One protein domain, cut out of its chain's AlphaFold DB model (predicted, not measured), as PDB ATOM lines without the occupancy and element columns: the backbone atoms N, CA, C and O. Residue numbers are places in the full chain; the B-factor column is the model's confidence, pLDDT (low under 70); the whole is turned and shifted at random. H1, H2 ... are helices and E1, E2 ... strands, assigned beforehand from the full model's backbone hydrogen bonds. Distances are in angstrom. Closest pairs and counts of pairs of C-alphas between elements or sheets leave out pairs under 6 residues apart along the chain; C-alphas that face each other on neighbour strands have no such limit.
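What this domain is: This is residues 3 to 81 of the 276 residues of an uncharacterized protein of Candidatus Terasakiella magnetica (UniProt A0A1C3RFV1). A twisted sheet of four strands forms the middle layer, with the long helix H1 running along one face and the shorter helix H2 set slantwise on the other. The inner strands E1 and E3 lie nearest the middle of the domain, and E2 and E4 are the edges. The printed part has 79 residues, with two named helices and four named strands in the order E1, E2, H1, E3, H2, E4; the sheet runs E2, E1, E3, E4, all antiparallel. The class is mixed, helices and strands. The whole is compact, with a radius of gyration of the C-alphas of 12.5 A, and only just elongated, with spans of 38 by 25 by 18 A.

How they stand to each other: E1, residues 3 to 9, and E2, residues 14 to 19, form an antiparallel hairpin at 161 degrees; N 5 and O 17 are 2.8 A apart, within hydrogen-bond range. On the other side of E1 is E3, residues 46 to 54, antiparallel at 160 degrees, with N 6 and O 50 within hydrogen-bond range at 2.8 A. E4, residues 73 to 78, is antiparallel to E3 at 169 degrees, with N 49 and O 77 within range at 2.8 A. H1, residues 22 to 38, is on the sheet at a height of 9.3 A, over E1 and E3. It runs along the strands, at 4 degrees to E1 on the local plane; its closest C-alphas to E1 are those of Ala 25 and His 3, 6.4 A apart. E2, H1 and E3 make a split strand-helix-strand unit, two strands running the same way with E1 between them, and its crossover is right-handed. H2, residues 59 to 67, is on the opposite face at a height of 8.3 A, over E1, while E2 and E3 only just fall short with 2 of its C-alphas each. It runs slantwise to the strands, at 46 degrees to E1 on the local plane; the closest C-alphas of H2 and E2 are those of Glu 59 and Ala 18, 6.4 A apart. H1 and H2 are apart, and the helices on both faces of the sheet give three layers. In H1 and H2 every O i to N i+4 pair is within hydrogen-bond range.

Where its parts are: E1 begins at C-alpha 3, (-24.127, 0.777, 20.479), and is 19.3 A long; E2 measures 16.6 A. H1 begins at C-alpha 22, (-22.019, 6.457, 22.968), and is 24.5 A long. E3 measures 22.5 A, H2 12.5 A and E4 13.1 A, ending at C-alpha 78, (-8.598, -9.090, 20.589).

The domain as a whole: The C-alphas of Tyr 42 and Glu 57 are the two farthest apart, 39.0 A. The printed part has no cut and no long link. The model's pLDDT is under 70 at residues 37 to 44, of which 37 to 38 belong to H1, and at residues 80 to 81.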
ATOM      1  N   HIS A   3     -25.467   1.344  20.492       91.81
ATOM      2  CA  HIS A   3     -24.127   0.777  20.479       91.81
ATOM      3  C   HIS A   3     -24.197  -0.558  21.203       91.81
ATOM      4  O   HIS A   3     -24.466  -0.582  22.402       91.81
ATOM      5  N   VAL A   4     -23.973  -1.656  20.492       92.25
ATOM      6  CA  VAL A   4     -23.999  -2.997  21.084       92.25
ATOM      7  C   VAL A   4     -22.571  -3.500  21.208       92.25
ATOM      8  O   VAL A   4     -21.805  -3.450  20.248       92.25
ATOM      9  N   ILE A   5     -22.192  -3.953  22.395       92.44
ATOM     10  CA  ILE A   5     -20.887  -4.536  22.684       92.44
ATOM     11  C   ILE A   5     -21.091  -6.023  22.936       92.44
ATOM     12  O   ILE A   5     -21.822  -6.398  23.846       92.44
ATOM     13  N   ASN A   6     -20.430  -6.850  22.136       93.38
ATOM     14  CA  ASN A   6     -20.334  -8.286  22.344       93.38
ATOM     15  C   ASN A   6     -18.996  -8.607  23.008       93.38
ATOM     16  O   ASN A   6     -17.938  -8.273  22.465       93.38
ATOM     17  N   ILE A   7     -19.053  -9.246  24.169       91.62
ATOM     18  CA  ILE A   7     -17.911  -9.795  24.886       91.62
ATOM     19  C   ILE A   7     -17.878 -11.287  24.584       91.62
ATOM     20  O   ILE A   7     -18.712 -12.039  25.078       91.62
ATOM     21  N   LEU A   8     -16.897 -11.720  23.798       86.75
ATOM     22  CA  LEU A   8     -16.623 -13.130  23.581       86.75
ATOM     23  C   LEU A   8     -15.552 -13.575  24.568       86.75
ATOM     24  O   LEU A   8     -14.447 -13.018  24.622       86.75
ATOM     25  N   ARG A   9     -15.890 -14.589  25.353       86.06
ATOM     26  CA  ARG A   9     -14.973 -15.258  26.265       86.06
ATOM     27  C   ARG A   9     -14.399 -16.506  25.617       86.06
ATOM     28  O   ARG A   9     -15.003 -17.102  24.727       86.06
ATOM     29  N   LYS A  10     -13.252 -16.938  26.126       77.75
ATOM     30  CA  LYS A  10     -12.525 -18.102  25.612       77.75
ATOM     31  C   LYS A  10     -13.301 -19.420  25.731       77.75
ATOM     32  O   LYS A  10     -13.073 -20.343  24.955       77.75
ATOM     33  N   SER A  11     -14.223 -19.528  26.688       76.19
ATOM     34  CA  SER A  11     -15.157 -20.657  26.799       76.19
ATOM     35  C   SER A  11     -16.129 -20.779  25.618       76.19
ATOM     36  O   SER A  11     -16.827 -21.786  25.512       76.19
ATOM     37  N   GLY A  12     -16.197 -19.765  24.750       77.75
ATOM     38  CA  GLY A  12     -17.224 -19.618  23.725       77.75
ATOM     39  C   GLY A  12     -18.489 -18.922  24.232       77.75
ATOM     40  O   GLY A  12     -19.409 -18.713  23.446       77.75
ATOM     41  N   LEU A  13     -18.550 -18.543  25.517       82.56
ATOM     42  CA  LEU A  13     -19.637 -17.716  26.040       82.56
ATOM     43  C   LEU A  13     -19.574 -16.311  25.433       82.56
ATOM     44  O   LEU A  13     -18.519 -15.674  25.416       82.56
ATOM     45  N   SER A  14     -20.722 -15.825  24.967       87.12
ATOM     46  CA  SER A  14     -20.889 -14.468  24.452       87.12
ATOM     47  C   SER A  14     -21.892 -13.691  25.294       87.12
ATOM     48  O   SER A  14     -22.998 -14.174  25.539       87.12
ATOM     49  N   GLU A  15     -21.532 -12.477  25.691       91.31
ATOM     50  CA  GLU A  15     -22.407 -11.555  26.418       91.31
ATOM     51  C   GLU A  15     -22.630 -10.300  25.569       91.31
ATOM     52  O   GLU A  15     -21.673  -9.639  25.159       91.31
ATOM     53  N   LEU A  16     -23.892  -9.964  25.300       91.69
ATOM     54  CA  LEU A  16     -24.264  -8.761  24.561       91.69
ATOM     55  C   LEU A  16     -24.757  -7.674  25.513       91.69
ATOM     56  O   LEU A  16     -25.606  -7.908  26.370       91.69
ATOM     57  N   HIS A  17     -24.251  -6.459  25.320       92.12
ATOM     58  CA  HIS A  17     -24.631  -5.281  26.087       92.12
ATOM     59  C   HIS A  17     -24.977  -4.135  25.146       92.12
ATOM     60  O   HIS A  17     -24.132  -3.697  24.363       92.12
ATOM     61  N   ALA A  18     -26.199  -3.620  25.233       92.19
ATOM     62  CA  ALA A  18     -26.660  -2.511  24.414       92.19
ATOM     63  C   ALA A  18     -26.642  -1.187  25.189       92.19
ATOM     64  O   ALA A  18     -26.939  -1.117  26.379       92.19
ATOM     65  N   PHE A  19     -26.285  -0.110  24.492       92.44
ATOM     66  CA  PHE A  19     -26.172   1.228  25.060       92.44
ATOM     67  C   PHE A  19     -26.765   2.263  24.102       92.44
ATOM     68  O   PHE A  19     -26.298   2.417  22.972       92.44
ATOM     69  N   ALA A  20     -27.751   3.031  24.568       87.88
ATOM     70  CA  ALA A  20     -28.303   4.154  23.805       87.88
ATOM     71  C   ALA A  20     -27.294   5.314  23.665       87.88
ATOM     72  O   ALA A  20     -27.247   6.008  22.652       87.88
ATOM     73  N   GLU A  21     -26.435   5.510  24.672       89.94
ATOM     74  CA  GLU A  21     -25.449   6.593  24.706       89.94
ATOM     75  C   GLU A  21     -24.037   6.097  24.367       89.94
ATOM     76  O   GLU A  21     -23.483   5.216  25.033       89.94
ATOM     77  N   LYS A  22     -23.396   6.753  23.393       86.12
ATOM     78  CA  LYS A  22     -22.019   6.457  22.968       86.12
ATOM     79  C   LYS A  22     -21.006   6.554  24.115       86.12
ATOM     80  O   LYS A  22     -20.072   5.758  24.185       86.12
ATOM     81  N   GLN A  23     -21.161   7.532  25.007       84.88
ATOM     82  CA  GLN A  23     -20.251   7.760  26.131       84.88
ATOM     83  C   GLN A  23     -20.275   6.582  27.113       84.88
ATOM     84  O   GLN A  23     -19.214   6.130  27.541       84.88
ATOM     85  N   LYS A  24     -21.464   6.041  27.411       87.44
ATOM     86  CA  LYS A  24     -21.630   4.864  28.276       87.44
ATOM     87  C   LYS A  24     -21.024   3.617  27.640       87.44
ATOM     88  O   LYS A  24     -20.253   2.927  28.300       87.44
ATOM     89  N   ALA A  25     -21.271   3.400  26.346       85.94
ATOM     90  CA  ALA A  25     -20.647   2.313  25.591       85.94
ATOM     91  C   ALA A  25     -19.112   2.407  25.623       85.94
ATOM     92  O   ALA A  25     -18.422   1.420  25.860       85.94
ATOM     93  N   SER A  26     -18.561   3.611  25.438       82.25
ATOM     94  CA  SER A  26     -17.115   3.837  25.468       82.25
ATOM     95  C   SER A  26     -16.507   3.603  26.851       82.25
ATOM     96  O   SER A  26     -15.417   3.042  26.942       82.25
ATOM     97  N   ALA A  27     -17.177   4.038  27.921       81.38
ATOM     98  CA  ALA A  27     -16.714   3.809  29.286       81.38
ATOM     99  C   ALA A  27     -16.739   2.312  29.634       81.38
ATOM    100  O   ALA A  27     -15.760   1.791  30.165       81.38
ATOM    101  N   PHE A  28     -17.817   1.616  29.260       89.38
ATOM    102  CA  PHE A  28     -17.944   0.169  29.426       89.38
ATOM    103  C   PHE A  28     -16.863  -0.591  28.650       89.38
ATOM    104  O   PHE A  28     -16.213  -1.472  29.208       89.38
ATOM    105  N   TRP A  29     -16.607  -0.208  27.396       85.81
ATOM    106  CA  TRP A  29     -15.553  -0.786  26.559       85.81
ATOM    107  C   TRP A  29     -14.172  -0.693  27.219       85.81
ATOM    108  O   TRP A  29     -13.489  -1.701  27.380       85.81
ATOM    109  N   THR A  30     -13.765   0.510  27.636       80.19
ATOM    110  CA  THR A  30     -12.454   0.729  28.266       80.19
ATOM    111  C   THR A  30     -12.348   0.032  29.620       80.19
ATOM    112  O   THR A  30     -11.313  -0.563  29.918       80.19
ATOM    113  N   GLY A  31     -13.412   0.065  30.427       79.81
ATOM    114  CA  GLY A  31     -13.462  -0.636  31.710       79.81
ATOM    115  C   GLY A  31     -13.331  -2.149  31.546       79.81
ATOM    116  O   GLY A  31     -12.537  -2.770  32.242       79.81
ATOM    117  N   THR A  32     -14.031  -2.726  30.567       84.44
ATOM    118  CA  THR A  32     -13.980  -4.166  30.280       84.44
ATOM    119  C   THR A  32     -12.590  -4.596  29.818       84.44
ATOM    120  O   THR A  32     -12.092  -5.607  30.300       84.44
ATOM    121  N   ILE A  33     -11.929  -3.816  28.951       79.38
ATOM    122  CA  ILE A  33     -10.534  -4.082  28.557       79.38
ATOM    123  C   ILE A  33      -9.615  -4.027  29.776       79.38
ATOM    124  O   ILE A  33      -8.880  -4.973  30.025       79.38
ATOM    125  N   THR A  34      -9.706  -2.960  30.572       76.25
ATOM    126  CA  THR A  34      -8.839  -2.763  31.743       76.25
ATOM    127  C   THR A  34      -8.996  -3.891  32.764       76.25
ATOM    128  O   THR A  34      -8.016  -4.343  33.352       76.25
ATOM    129  N   GLU A  35     -10.222  -4.356  33.003       79.75
ATOM    130  CA  GLU A  35     -10.468  -5.471  33.918       79.75
ATOM    131  C   GLU A  35     -10.031  -6.809  33.327       79.75
ATOM    132  O   GLU A  35      -9.451  -7.628  34.037       79.75
ATOM    133  N   ALA A  36     -10.238  -7.027  32.031       75.44
ATOM    134  CA  ALA A  36      -9.803  -8.249  31.375       75.44
ATOM    135  C   ALA A  36      -8.266  -8.349  31.257       75.44
ATOM    136  O   ALA A  36      -7.728  -9.442  31.403       75.44
ATOM    137  N   GLU A  37      -7.543  -7.232  31.119       67.94
ATOM    138  CA  GLU A  37      -6.070  -7.181  31.198       67.94
ATOM    139  C   GLU A  37      -5.532  -7.522  32.600       67.94
ATOM    140  O   GLU A  37      -4.424  -8.041  32.740       67.94
ATOM    141  N   LYS A  38      -6.312  -7.254  33.655       66.25
ATOM    142  CA  LYS A  38      -5.964  -7.623  35.040       66.25
ATOM    143  C   LYS A  38      -6.321  -9.069  35.380       66.25
ATOM    144  O   LYS A  38      -5.796  -9.610  36.357       66.25
ATOM    145  N   GLN A  39      -7.242  -9.686  34.639       62.91
ATOM    146  CA  GLN A  39      -7.707 -11.044  34.908       62.91
ATOM    147  C   GLN A  39      -6.609 -12.074  34.628       62.91
ATOM    148  O   GLN A  39      -5.856 -12.002  33.660       62.91
ATOM    149  N   HIS A  40      -6.507 -13.067  35.512       50.47
ATOM    150  CA  HIS A  40      -5.516 -14.125  35.365       50.47
ATOM    151  C   HIS A  40      -5.856 -15.063  34.193       50.47
ATOM    152  O   HIS A  40      -7.021 -15.430  34.032       50.47
ATOM    153  N   PRO A  41      -4.847 -15.592  33.472       51.00
ATOM    154  CA  PRO A  41      -5.031 -16.400  32.254       51.00
ATOM    155  C   PRO A  41      -5.693 -17.782  32.468       51.00
ATOM    156  O   PRO A  41      -5.814 -18.562  31.527       51.00
ATOM    157  N   TYR A  42      -6.122 -18.088  33.696       43.94
ATOM    158  CA  TYR A  42      -6.766 -19.345  34.112       43.94
ATOM    159  C   TYR A  42      -8.265 -19.208  34.384       43.94
ATOM    160  O   TYR A  42      -8.911 -20.189  34.749       43.94
ATOM    161  N   GLN A  43      -8.808 -17.997  34.283       57.78
ATOM    162  CA  GLN A  43     -10.248 -17.759  34.313       57.78
ATOM    163  C   GLN A  43     -10.778 -17.665  32.883       57.78
ATOM    164  O   GLN A  43     -10.001 -17.478  31.940       57.78
ATOM    165  N   ASP A  44     -12.096 -17.808  32.739       65.12
ATOM    166  CA  ASP A  44     -12.801 -17.561  31.483       65.12
ATOM    167  C   ASP A  44     -12.750 -16.065  31.142       65.12
ATOM    168  O   ASP A  44     -13.659 -15.280  31.431       65.12
ATOM    169  N   HIS A  45     -11.591 -15.664  30.633       75.56
ATOM    170  CA  HIS A  45     -11.261 -14.290  30.328       75.56
ATOM    171  C   HIS A  45     -11.860 -13.897  28.990       75.56
ATOM    172  O   HIS A  45     -12.159 -14.726  28.123       75.56
ATOM    173  N   VAL A  46     -12.022 -12.590  28.842       81.44
ATOM    174  CA  VAL A  46     -12.454 -11.999  27.589       81.44
ATOM    175  C   VAL A  46     -11.374 -12.258  26.547       81.44
ATOM    176  O   VAL A  46     -10.241 -11.804  26.684       81.44
ATOM    177  N   GLU A  47     -11.726 -13.007  25.511       81.81
ATOM    178  CA  GLU A  47     -10.860 -13.256  24.362       81.81
ATOM    179  C   GLU A  47     -10.943 -12.072  23.398       81.81
ATOM    180  O   GLU A  47      -9.940 -11.610  22.844       81.81
ATOM    181  N   LYS A  48     -12.161 -11.554  23.213       88.38
ATOM    182  CA  LYS A  48     -12.460 -10.601  22.155       88.38
ATOM    183  C   LYS A  48     -13.660  -9.726  22.497       88.38
ATOM    184  O   LYS A  48     -14.669 -10.211  22.993       88.38
ATOM    185  N   LEU A  49     -13.576  -8.439  22.171       90.06
ATOM    186  CA  LEU A  49     -14.703  -7.510  22.199       90.06
ATOM    187  C   LEU A  49     -15.036  -7.058  20.780       90.06
ATOM    188  O   LEU A  49     -14.144  -6.720  19.996       90.06
ATOM    189  N   ARG A  50     -16.327  -6.983  20.463       91.81
ATOM    190  CA  ARG A  50     -16.842  -6.413  19.211       91.81
ATOM    191  C   ARG A  50     -17.855  -5.323  19.517       91.81
ATOM    192  O   ARG A  50     -18.716  -5.501  20.366       91.81
ATOM    193  N   LEU A  51     -17.745  -4.196  18.828       90.00
ATOM    194  CA  LEU A  51     -18.692  -3.090  18.877       90.00
ATOM    195  C   LEU A  51     -19.477  -3.063  17.574       90.00
ATOM    196  O   LEU A  51     -18.884  -3.024  16.495       90.00
ATOM    197  N   PHE A  52     -20.790  -2.974  17.695       91.88
ATOM    198  CA  PHE A  52     -21.744  -2.810  16.612       91.88
ATOM    199  C   PHE A  52     -22.460  -1.473  16.789       91.88
ATOM    200  O   PHE A  52     -22.710  -1.030  17.914       91.88
ATOM    201  N   ILE A  53     -22.776  -0.821  15.674       89.69
ATOM    202  CA  ILE A  53     -23.656   0.348  15.651       89.69
ATOM    203  C   ILE A  53     -24.918  -0.101  14.933       89.69
ATOM    204  O   ILE A  53     -24.852  -0.454  13.759       89.69
ATOM    205  N   CYS A  54     -26.029  -0.124  15.659       88.12
ATOM    206  CA  CYS A  54     -27.327  -0.538  15.144       88.12
ATOM    207  C   CYS A  54     -28.201   0.704  15.009       88.12
ATOM    208  O   CYS A  54     -28.287   1.489  15.956       88.12
ATOM    209  N   ASP A  55     -28.861   0.886  13.870       87.75
ATOM    210  CA  ASP A  55     -29.739   2.044  13.658       87.75
ATOM    211  C   ASP A  55     -31.096   1.906  14.361       87.75
ATOM    212  O   ASP A  55     -31.773   2.913  14.561       87.75
ATOM    213  N   GLU A  56     -31.410   0.706  14.855       86.62
ATOM    214  CA  GLU A  56     -32.636   0.373  15.582       86.62
ATOM    215  C   GLU A  56     -32.970   1.357  16.717       86.62
ATOM    216  O   GLU A  56     -32.094   1.935  17.383       86.62
ATOM    217  N   GLU A  57     -34.269   1.557  16.930       81.81
ATOM    218  CA  GLU A  57     -34.821   2.455  17.953       81.81
ATOM    219  C   GLU A  57     -35.101   1.744  19.283       81.81
ATOM    220  O   GLU A  57     -35.254   2.403  20.310       81.81
ATOM    221  N   GLU A  58     -35.097   0.409  19.282       88.44
ATOM    222  CA  GLU A  58     -35.370  -0.424  20.450       88.44
ATOM    223  C   GLU A  58     -34.182  -1.339  20.779       88.44
ATOM    224  O   GLU A  58     -33.566  -1.942  19.899       88.44
ATOM    225  N   GLU A  59     -33.885  -1.475  22.073       88.38
ATOM    226  CA  GLU A  59     -32.758  -2.265  22.576       88.38
ATOM    227  C   GLU A  59     -32.853  -3.743  22.172       88.38
ATOM    228  O   GLU A  59     -31.879  -4.327  21.698       88.38
ATOM    229  N   SER A  60     -34.042  -4.339  22.306       87.56
ATOM    230  CA  SER A  60     -34.261  -5.752  21.988       87.56
ATOM    231  C   SER A  60     -34.039  -6.052  20.503       87.56
ATOM    232  O   SER A  60     -33.500  -7.108  20.173       87.56
ATOM    233  N   LEU A  61     -34.410  -5.123  19.618       86.75
ATOM    234  CA  LEU A  61     -34.189  -5.250  18.178       86.75
ATOM    235  C   LEU A  61     -32.704  -5.107  17.832       86.75
ATOM    236  O   LEU A  61     -32.186  -5.897  17.047       86.75
ATOM    237  N   ALA A  62     -31.998  -4.171  18.476       86.75
ATOM    238  CA  ALA A  62     -30.558  -3.992  18.288       86.75
ATOM    239  C   ALA A  62     -29.748  -5.229  18.717       86.75
ATOM    240  O   ALA A  62     -28.816  -5.625  18.020       86.75
ATOM    241  N   LEU A  63     -30.104  -5.856  19.845       88.50
ATOM    242  CA  LEU A  63     -29.459  -7.089  20.312       88.50
ATOM    243  C   LEU A  63     -29.705  -8.246  19.340       88.50
ATOM    244  O   LEU A  63     -28.756  -8.902  18.914       88.50
ATOM    245  N   LYS A  64     -30.961  -8.437  18.926       89.31
ATOM    246  CA  LYS A  64     -31.348  -9.491  17.987       89.31
ATOM    247  C   LYS A  64     -30.658  -9.346  16.628       89.31
ATOM    248  O   LYS A  64     -30.194 -10.332  16.071       89.31
ATOM    249  N   ALA A  65     -30.530  -8.122  16.117       87.75
ATOM    250  CA  ALA A  65     -29.845  -7.862  14.853       87.75
ATOM    251  C   ALA A  65     -28.349  -8.240  14.902       87.75
ATOM    252  O   ALA A  65     -27.781  -8.654  13.891       87.75
ATOM    253  N   VAL A  66     -27.712  -8.123  16.073       88.31
ATOM    254  CA  VAL A  66     -26.332  -8.581  16.289       88.31
ATOM    255  C   VAL A  66     -26.260 -10.102  16.446       88.31
ATOM    256  O   VAL A  66     -25.330 -10.704  15.920       88.31
ATOM    257  N   GLU A  67     -27.221 -10.733  17.125       87.12
ATOM    258  CA  GLU A  67     -27.289 -12.202  17.243       87.12
ATOM    259  C   GLU A  67     -27.515 -12.896  15.896       87.12
ATOM    260  O   GLU A  67     -26.949 -13.955  15.641       87.12
ATOM    261  N   GLU A  68     -28.321 -12.294  15.021       88.06
ATOM    262  CA  GLU A  68     -28.626 -12.812  13.682       88.06
ATOM    263  C   GLU A  68     -27.574 -12.416  12.623       88.06
ATOM    264  O   GLU A  68     -27.811 -12.610  11.429       88.06
ATOM    265  N   ASP A  69     -26.428 -11.855  13.035       84.25
ATOM    266  CA  ASP A  69     -25.334 -11.393  12.160       84.25
ATOM    267  C   ASP A  69     -25.788 -10.405  11.055       84.25
ATOM    268  O   ASP A  69     -25.169 -10.280   9.995       84.25
ATOM    269  N   GLN A  70     -26.864  -9.646  11.295       84.25
ATOM    270  CA  GLN A  70     -27.397  -8.662  10.341       84.25
ATOM    271  C   GLN A  70     -26.665  -7.315  10.393       84.25
ATOM    272  O   GLN A  70     -26.853  -6.462   9.524       84.25
ATOM    273  N   VAL A  71     -25.813  -7.116  11.402       86.12
ATOM    274  CA  VAL A  71     -25.075  -5.870  11.627       86.12
ATOM    275  C   VAL A  71     -23.578  -6.119  11.521       86.12
ATOM    276  O   VAL A  71     -23.024  -7.044  12.110       86.12
ATOM    277  N   THR A  72     -22.888  -5.245  10.791       84.44
ATOM    278  CA  THR A  72     -21.435  -5.349  10.622       84.44
ATOM    279  C   THR A  72     -20.681  -4.861  11.861       84.44
ATOM    280  O   THR A  72     -21.046  -3.875  12.506       84.44
ATOM    281  N   VAL A  73     -19.582  -5.546  12.187       87.94
ATOM    282  CA  VAL A  73     -18.694  -5.158  13.287       87.94
ATOM    283  C   VAL A  73     -18.050  -3.812  12.963       87.94
ATOM    284  O   VAL A  73     -17.320  -3.671  11.982       87.94
ATOM    285  N   LYS A  74     -18.279  -2.813  13.815       87.88
ATOM    286  CA  LYS A  74     -17.694  -1.479  13.659       87.88
ATOM    287  C   LYS A  74     -16.278  -1.389  14.212       87.88
ATOM    288  O   LYS A  74     -15.443  -0.677  13.654       87.88
ATOM    289  N   LYS A  75     -16.026  -2.041  15.345       83.38
ATOM    290  CA  LYS A  75     -14.715  -2.078  15.997       83.38
ATOM    291  C   LYS A  75     -14.528  -3.418  16.678       83.38
ATOM    292  O   LYS A  75     -15.454  -3.943  17.283       83.38
ATOM    293  N   GLU A  76     -13.313  -3.930  16.615       87.00
ATOM    294  CA  GLU A  76     -12.946  -5.212  17.184       87.00
ATOM    295  C   GLU A  76     -11.653  -5.067  17.984       87.00
ATOM    296  O   GLU A  76     -10.759  -4.318  17.590       87.00
ATOM    297  N   TYR A  77     -11.577  -5.738  19.126       80.19
ATOM    298  CA  TYR A  77     -10.389  -5.766  19.967       80.19
ATOM    299  C   TYR A  77     -10.172  -7.182  20.482       80.19
ATOM    300  O   TYR A  77     -11.078  -7.778  21.060       80.19
ATOM    301  N   ILE A  78      -8.987  -7.726  20.228       80.56
ATOM    302  CA  ILE A  78      -8.598  -9.090  20.589       80.56
ATOM    303  C   ILE A  78      -7.573  -8.963  21.711       80.56
ATOM    304  O   ILE A  78      -6.559  -8.293  21.528       80.56
ATOM    305  N   LEU A  79      -7.846  -9.569  22.867       74.06
ATOM    306  CA  LEU A  79      -6.958  -9.488  24.031       74.06
ATOM    307  C   LEU A  79      -5.774 -10.451  23.920       74.06
ATOM    308  O   LEU A  79      -4.725 -10.226  24.517       74.06
ATOM    309  N   THR A  80      -5.913 -11.504  23.118       58.81
ATOM    310  CA  THR A  80      -4.861 -12.481  22.843       58.81
ATOM    311  C   THR A  80      -4.160 -12.174  21.526       58.81
ATOM    312  O   THR A  80      -4.432 -12.798  20.505       58.81
ATOM    313  N   ASN A  81      -3.271 -11.190  21.539       47.34
ATOM    314  CA  ASN A  81      -2.001 -11.242  20.816       47.34
ATOM    315  C   ASN A  81      -1.261  -9.941  21.084       47.34
ATOM    316  O   ASN A  81      -1.821  -8.864  20.882       47.34
TER     317      ASN A  81